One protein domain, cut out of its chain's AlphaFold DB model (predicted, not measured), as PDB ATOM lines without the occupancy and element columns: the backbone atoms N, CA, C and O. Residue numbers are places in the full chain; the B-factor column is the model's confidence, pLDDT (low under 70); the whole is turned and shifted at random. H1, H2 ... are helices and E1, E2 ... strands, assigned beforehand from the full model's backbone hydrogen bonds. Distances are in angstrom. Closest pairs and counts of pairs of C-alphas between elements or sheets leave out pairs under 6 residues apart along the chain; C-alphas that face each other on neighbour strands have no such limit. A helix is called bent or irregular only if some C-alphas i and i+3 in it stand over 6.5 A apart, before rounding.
ATOM      1  N   LEU A   5       4.235 -32.443  19.698       83.19
ATOM      2  CA  LEU A   5       5.219 -33.152  20.507       83.19
ATOM      3  C   LEU A   5       6.207 -33.858  19.577       83.19
ATOM      4  O   LEU A   5       5.845 -34.770  18.844       83.19
ATOM      5  N   LEU A   6       7.471 -33.466  19.603       88.56
ATOM      6  CA  LEU A   6       8.549 -34.142  18.891       88.56
ATOM      7  C   LEU A   6       9.126 -35.259  19.761       88.56
ATOM      8  O   LEU A   6       9.519 -35.028  20.906       88.56
ATOM      9  N   ILE A   7       9.236 -36.463  19.201       89.75
ATOM     10  CA  ILE A   7       9.843 -37.609  19.882       89.75
ATOM     11  C   ILE A   7      11.214 -37.981  19.322       89.75
ATOM     12  O   ILE A   7      11.412 -38.090  18.110       89.75
ATOM     13  N   PHE A   8      12.144 -38.248  20.237       91.81
ATOM     14  CA  PHE A   8      13.537 -38.579  19.969       91.81
ATOM     15  C   PHE A   8      13.894 -39.916  20.636       91.81
ATOM     16  O   PHE A   8      14.284 -39.938  21.808       91.81
ATOM     17  N   PRO A   9      13.773 -41.046  19.923       92.56
ATOM     18  CA  PRO A   9      14.300 -42.311  20.403       92.56
ATOM     19  C   PRO A   9      15.840 -42.335  20.298       92.56
ATOM     20  O   PRO A   9      16.422 -41.646  19.446       92.56
ATOM     21  N   PRO A  10      16.532 -43.119  21.144       92.56
ATOM     22  CA  PRO A  10      17.988 -43.224  21.119       92.56
ATOM     23  C   PRO A  10      18.470 -43.730  19.755       92.56
ATOM     24  O   PRO A  10      17.912 -44.664  19.190       92.56
ATOM     25  N   GLY A  11      19.463 -43.063  19.164       92.19
ATOM     26  CA  GLY A  11      19.926 -43.400  17.812       92.19
ATOM     27  C   GLY A  11      18.900 -43.139  16.697       92.19
ATOM     28  O   GLY A  11      19.169 -43.465  15.546       92.19
ATOM     29  N   GLY A  12      17.755 -42.512  16.992       92.62
ATOM     30  CA  GLY A  12      16.629 -42.334  16.074       92.62
ATOM     31  C   GLY A  12      16.945 -41.615  14.761       92.62
ATOM     32  O   GLY A  12      16.272 -41.846  13.759       92.62
ATOM     33  N   LYS A  13      17.989 -40.779  14.731       90.44
ATOM     34  CA  LYS A  13      18.394 -40.018  13.537       90.44
ATOM     35  C   LYS A  13      18.644 -40.914  12.321       90.44
ATOM     36  O   LYS A  13      18.313 -40.526  11.206       90.44
ATOM     37  N   GLN A  14      19.183 -42.117  12.528       93.62
ATOM     38  CA  GLN A  14      19.439 -43.069  11.439       93.62
ATOM     39  C   GLN A  14      18.151 -43.700  10.872       93.62
ATOM     40  O   GLN A  14      18.160 -44.213   9.760       93.62
ATOM     41  N   TYR A  15      17.042 -43.606  11.615       93.88
ATOM     42  CA  TYR A  15      15.725 -44.150  11.271       93.88
ATOM     43  C   TYR A  15      14.705 -43.049  10.914       93.88
ATOM     44  O   TYR A  15      13.505 -43.304  10.835       93.88
ATOM     45  N   GLY A  16      15.164 -41.808  10.708       91.88
ATOM     46  CA  GLY A  16      14.308 -40.687  10.303       91.88
ATOM     47  C   GLY A  16      13.568 -39.983  11.446       91.88
ATOM     48  O   GLY A  16      12.519 -39.392  11.204       91.88
ATOM     49  N   PHE A  17      14.096 -40.049  12.672       92.75
ATOM     50  CA  PHE A  17      13.631 -39.261  13.823       92.75
ATOM     51  C   PHE A  17      14.482 -37.992  14.026       92.75
ATOM     52  O   PHE A  17      15.654 -37.982  13.632       92.75
ATOM     53  N   PRO A  18      13.956 -36.938  14.684       90.56
ATOM     54  CA  PRO A  18      12.666 -36.858  15.385       90.56
ATOM     55  C   PRO A  18      11.440 -36.807  14.476       90.56
ATOM     56  O   PRO A  18      11.540 -36.456  13.304       90.56
ATOM     57  N   LYS A  19      10.279 -37.147  15.040       88.94
ATOM     58  CA  LYS A  19       8.975 -37.056  14.371       88.94
ATOM     59  C   LYS A  19       7.949 -36.406  15.291       88.94
ATOM     60  O   LYS A  19       8.022 -36.588  16.505       88.94
ATOM     61  N   VAL A  20       7.007 -35.673  14.703       87.38
ATOM     62  CA  VAL A  20       5.873 -35.081  15.423       87.38
ATOM     63  C   VAL A  20       4.861 -36.174  15.746       87.38
ATOM     64  O   VAL A  20       4.502 -36.975  14.877       87.38
ATOM     65  N   VAL A  21       4.409 -36.212  16.995       79.94
ATOM     66  CA  VAL A  21       3.375 -37.119  17.473       79.94
ATOM     67  C   VAL A  21       2.133 -36.309  17.850       79.94
ATOM     68  O   VAL A  21       2.221 -35.421  18.693       79.94
ATOM     69  N   PRO A  22       0.963 -36.601  17.256       68.81
ATOM     70  CA  PRO A  22      -0.230 -35.782  17.466       68.81
ATOM     71  C   PRO A  22      -0.877 -36.000  18.841       68.81
ATOM     72  O   PRO A  22      -1.508 -35.096  19.372       68.81
ATOM     73  N   ASN A  23      -0.758 -37.203  19.422       68.44
ATOM     74  CA  ASN A  23      -1.269 -37.521  20.759       68.44
ATOM     75  C   ASN A  23      -0.746 -38.894  21.215       68.44
ATOM     76  O   ASN A  23      -1.387 -39.917  20.966       68.44
ATOM     77  N   ILE A  24       0.423 -38.952  21.858       64.50
ATOM     78  CA  ILE A  24       0.884 -40.206  22.471       64.50
ATOM     79  C   ILE A  24       0.423 -40.242  23.921       64.50
ATOM     80  O   ILE A  24       1.023 -39.652  24.817       64.50
ATOM     81  N   GLN A  25      -0.629 -41.021  24.157       64.31
ATOM     82  CA  GLN A  25      -0.825 -41.618  25.466       64.31
ATOM     83  C   GLN A  25       0.236 -42.710  25.624       64.31
ATOM     84  O   GLN A  25       0.378 -43.599  24.790       64.31
ATOM     85  N   THR A  26       1.011 -42.617  26.698       58.31
ATOM     86  CA  THR A  26       2.281 -43.315  26.978       58.31
ATOM     87  C   THR A  26       2.282 -44.845  26.856       58.31
ATOM     88  O   THR A  26       3.342 -45.452  26.983       58.31
ATOM     89  N   LYS A  27       1.134 -45.489  26.623       63.03
ATOM     90  CA  LYS A  27       1.006 -46.951  26.544       63.03
ATOM     91  C   LYS A  27       1.402 -47.530  25.186       63.03
ATOM     92  O   LYS A  27       1.867 -48.664  25.153       63.03
ATOM     93  N   ASP A  28       1.315 -46.747  24.116       79.50
ATOM     94  CA  ASP A  28       1.524 -47.238  22.745       79.50
ATOM     95  C   ASP A  28       2.806 -46.696  22.098       79.50
ATOM     96  O   ASP A  28       3.011 -46.817  20.894       79.50
ATOM     97  N   LEU A  29       3.708 -46.117  22.899       86.19
ATOM     98  CA  LEU A  29       4.907 -45.452  22.393       86.19
ATOM     99  C   LEU A  29       5.813 -46.379  21.580       86.19
ATOM    100  O   LEU A  29       6.224 -46.035  20.477       86.19
ATOM    101  N   ASN A  30       6.118 -47.556  22.124       90.31
ATOM    102  CA  ASN A  30       7.011 -48.504  21.465       90.31
ATOM    103  C   ASN A  30       6.396 -49.027  20.160       90.31
ATOM    104  O   ASN A  30       7.097 -49.117  19.158       90.31
ATOM    105  N   ALA A  31       5.088 -49.308  20.159       90.06
ATOM    106  CA  ALA A  31       4.372 -49.719  18.956       90.06
ATOM    107  C   ALA A  31       4.411 -48.615  17.889       90.06
ATOM    108  O   ALA A  31       4.820 -48.870  16.759       90.06
ATOM    109  N   TRP A  32       4.116 -47.372  18.281       90.00
ATOM    110  CA  TRP A  32       4.147 -46.224  17.377       90.00
ATOM    111  C   TRP A  32       5.534 -46.001  16.768       90.00
ATOM    112  O   TRP A  32       5.651 -45.736  15.572       90.00
ATOM    113  N   LEU A  33       6.598 -46.136  17.565       92.19
ATOM    114  CA  LEU A  33       7.978 -46.044  17.086       92.19
ATOM    115  C   LEU A  33       8.262 -47.085  16.000       92.19
ATOM    116  O   LEU A  33       8.814 -46.729  14.958       92.19
ATOM    117  N   VAL A  34       7.841 -48.334  16.216       93.25
ATOM    118  CA  VAL A  34       8.020 -49.431  15.255       93.25
ATOM    119  C   VAL A  34       7.225 -49.203  13.975       93.25
ATOM    120  O   VAL A  34       7.784 -49.304  12.884       93.25
ATOM    121  N   GLU A  35       5.960 -48.795  14.082       92.62
ATOM    122  CA  GLU A  35       5.132 -48.426  12.926       92.62
ATOM    123  C   GLU A  35       5.729 -47.259  12.123       92.62
ATOM    124  O   GLU A  35       5.557 -47.174  10.908       92.62
ATOM    125  N   ASN A  36       6.480 -46.378  12.787       91.56
ATOM    126  CA  ASN A  36       7.140 -45.230  12.172       91.56
ATOM    127  C   ASN A  36       8.581 -45.500  11.715       91.56
ATOM    128  O   ASN A  36       9.241 -44.561  11.255       91.56
ATOM    129  N   GLY A  37       9.047 -46.750  11.786       93.81
ATOM    130  CA  GLY A  37      10.324 -47.192  11.221       93.81
ATOM    131  C   GLY A  37      11.487 -47.285  12.210       93.81
ATOM    132  O   GLY A  37      12.617 -47.499  11.779       93.81
ATOM    133  N   TYR A  38      11.245 -47.141  13.514       95.19
ATOM    134  CA  TYR A  38      12.249 -47.451  14.533       95.19
ATOM    135  C   TYR A  38      12.332 -48.976  14.750       95.19
ATOM    136  O   TYR A  38      11.293 -49.627  14.839       95.19
ATOM    137  N   PRO A  39      13.515 -49.595  14.865       95.62
ATOM    138  CA  PRO A  39      13.599 -51.048  14.984       95.62
ATOM    139  C   PRO A  39      13.107 -51.538  16.347       95.62
ATOM    140  O   PRO A  39      13.516 -51.016  17.384       95.62
ATOM    141  N   GLN A  40      12.316 -52.615  16.356       95.25
ATOM    142  CA  GLN A  40      11.965 -53.323  17.595       95.25
ATOM    143  C   GLN A  40      13.226 -53.838  18.316       95.25
ATOM    144  O   GLN A  40      13.302 -53.769  19.538       95.25
ATOM    145  N   GLU A  41      14.245 -54.267  17.564       95.00
ATOM    146  CA  GLU A  41      15.516 -54.764  18.111       95.00
ATOM    147  C   GLU A  41      16.263 -53.712  18.944       95.00
ATOM    148  O   GLU A  41      16.842 -54.053  19.971       95.00
ATOM    149  N   GLU A  42      16.211 -52.433  18.556       94.81
ATOM    150  CA  GLU A  42      16.815 -51.349  19.344       94.81
ATOM    151  C   GLU A  42      16.076 -51.187  20.678       94.81
ATOM    152  O   GLU A  42      16.697 -51.095  21.735       94.81
ATOM    153  N   ILE A  43      14.737 -51.220  20.654       93.19
ATOM    154  CA  ILE A  43      13.907 -51.149  21.866       93.19
ATOM    155  C   ILE A  43      14.240 -52.318  22.802       93.19
ATOM    156  O   ILE A  43      14.468 -52.111  23.996       93.19
ATOM    157  N   ASP A  44      14.310 -53.531  22.258       94.31
ATOM    158  CA  ASP A  44      14.596 -54.749  23.015       94.31
ATOM    159  C   ASP A  44      16.025 -54.746  23.584       94.31
ATOM    160  O   ASP A  44      16.230 -55.168  24.726       94.31
ATOM    161  N   ALA A  45      17.000 -54.208  22.840       94.19
ATOM    162  CA  ALA A  45      18.388 -54.068  23.281       94.19
ATOM    163  C   ALA A  45      18.528 -53.124  24.488       94.19
ATOM    164  O   ALA A  45      19.291 -53.407  25.416       94.19
ATOM    165  N   TYR A  46      17.765 -52.025  24.519       90.50
ATOM    166  CA  TYR A  46      17.694 -51.142  25.689       90.50
ATOM    167  C   TYR A  46      16.839 -51.729  26.826       90.50
ATOM    168  O   TYR A  46      17.068 -51.427  28.006       90.50
ATOM    169  N   GLY A  47      15.846 -52.560  26.496       88.62
ATOM    170  CA  GLY A  47      14.952 -53.223  27.438       88.62
ATOM    171  C   GLY A  47      14.284 -52.233  28.396       88.62
ATOM    172  O   GLY A  47      13.670 -51.248  27.995       88.62
ATOM    173  N   LYS A  48      14.438 -52.459  29.708       88.50
ATOM    174  CA  LYS A  48      13.853 -51.587  30.750       88.50
ATOM    175  C   LYS A  48      14.453 -50.176  30.791       88.50
ATOM    176  O   LYS A  48      13.874 -49.296  31.422       88.50
ATOM    177  N   ASN A  49      15.610 -49.972  30.163       88.44
ATOM    178  CA  ASN A  49      16.292 -48.682  30.119       88.44
ATOM    179  C   ASN A  49      15.942 -47.875  28.864       88.44
ATOM    180  O   ASN A  49      16.484 -46.786  28.684       88.44
ATOM    181  N   PHE A  50      15.045 -48.379  28.011       90.44
ATOM    182  CA  PHE A  50      14.586 -47.644  26.844       90.44
ATOM    183  C   PHE A  50      13.851 -46.369  27.272       90.44
ATOM    184  O   PHE A  50      12.832 -46.417  27.965       90.44
ATOM    185  N   ARG A  51      14.394 -45.214  26.882       88.88
ATOM    186  CA  ARG A  51      13.829 -43.894  27.170       88.88
ATOM    187  C   ARG A  51      13.942 -43.019  25.934       88.88
ATOM    188  O   ARG A  51      15.029 -42.872  25.383       88.88
ATOM    189  N   CYS A  52      12.822 -42.431  25.538       89.38
ATOM    190  CA  CYS A  52      12.784 -41.393  24.517       89.38
ATOM    191  C   CYS A  52      12.849 -40.019  25.178       89.38
ATOM    192  O   CYS A  52      12.302 -39.826  26.267       89.38
ATOM    193  N   SER A  53      13.485 -39.072  24.500       88.81
ATOM    194  CA  SER A  53      13.358 -37.656  24.833       88.81
ATOM    195  C   SER A  53      12.178 -37.058  24.072       88.81
ATOM    196  O   SER A  53      11.868 -37.485  22.958       88.81
ATOM    197  N   PHE A  54      11.534 -36.066  24.675       86.75
ATOM    198  CA  PHE A  54      10.389 -35.365  24.107       86.75
ATOM    199  C   PHE A  54      10.681 -33.866  24.084       86.75
ATOM    200  O   PHE A  54      11.284 -33.357  25.029       86.75
ATOM    201  N   TRP A  55      10.272 -33.184  23.018       83.25
ATOM    202  CA  TRP A  55      10.286 -31.725  22.926       83.25
ATOM    203  C   TRP A  55       8.913 -31.233  22.502       83.25
ATOM    204  O   TRP A  55       8.368 -31.718  21.518       83.25
ATOM    205  N   GLU A  56       8.365 -30.277  23.236       79.12
ATOM    206  CA  GLU A  56       7.129 -29.602  22.858       79.12
ATOM    207  C   GLU A  56       7.488 -28.446  21.923       79.12
ATOM    208  O   GLU A  56       8.086 -27.457  22.344       79.12
ATOM    209  N   GLU A  57       7.155 -28.586  20.643       69.12
ATOM    210  CA  GLU A  57       7.148 -27.468  19.714       69.12
ATOM    211  C   GLU A  57       5.787 -26.782  19.844       69.12
ATOM    212  O   GLU A  57       4.730 -27.357  19.581       69.12
ATOM    213  N   VAL A  58       5.804 -25.549  20.340       61.47
ATOM    214  CA  VAL A  58       4.631 -24.676  20.316       61.47
ATOM    215  C   VAL A  58       4.497 -24.148  18.887       61.47
ATOM    216  O   VAL A  58       5.345 -23.349  18.478       61.47
TER     217      VAL A  58
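This is residues 5 to 58 of the 72 residues of an uncharacterized protein of marine metagenome (UniProt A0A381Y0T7). A small antiparallel sheet, E2-E1-E3, makes one end of the domain and H3 the other, with H2 between them and short H1 off to another side. The 54 printed residues run E1, H1, E2, H2, H3, E3, class mixed. The whole is compact, radius of gyration of the C-alphas 10.4 A, spans 33 by 24 by 19 A.

E1, residues 5 to 8, is the inner strand. H1, residues 12 to 15, is not on the sheet. E2, residues 19 to 21, is antiparallel to E1, with N 21 and O 5 2.7 A apart. H2, residues 29 to 35, only grazes the sheet. H3, residues 40 to 49, only just touches H2, with 3 pairs of C-alphas within 8 A, the closest Val 34 and Gln 40 at 6.0 A; this helical hairpin runs opposite ways at a shallow tilt of 10 degrees. E3, residues 53 to 57, is antiparallel to E1, with N 6 and O 55 2.7 A apart. E2, H2, H3 and E3 form a split strand-helix-strand unit, E1 between its strands, with a right-handed crossover. Every O i to N i+4 pair is within hydrogen-bond range in H2, 4 of 6 in H3; H1 is too short.

E1 begins at C-alpha 5 (5.219, -33.152, 20.507); E3, 13.0 A long, ends at C-alpha 57 (7.148, -27.468, 19.714). H3, 14.0 A long, is irregular: C-alphas 45 and 48 are 9.1 A apart.

The farthest C-alphas, Ala 45 and Val 58, are 32.6 A apart. The printed part has no cut and no long link. Residues 22 to 27 and 57 to 58 have pLDDT under 70.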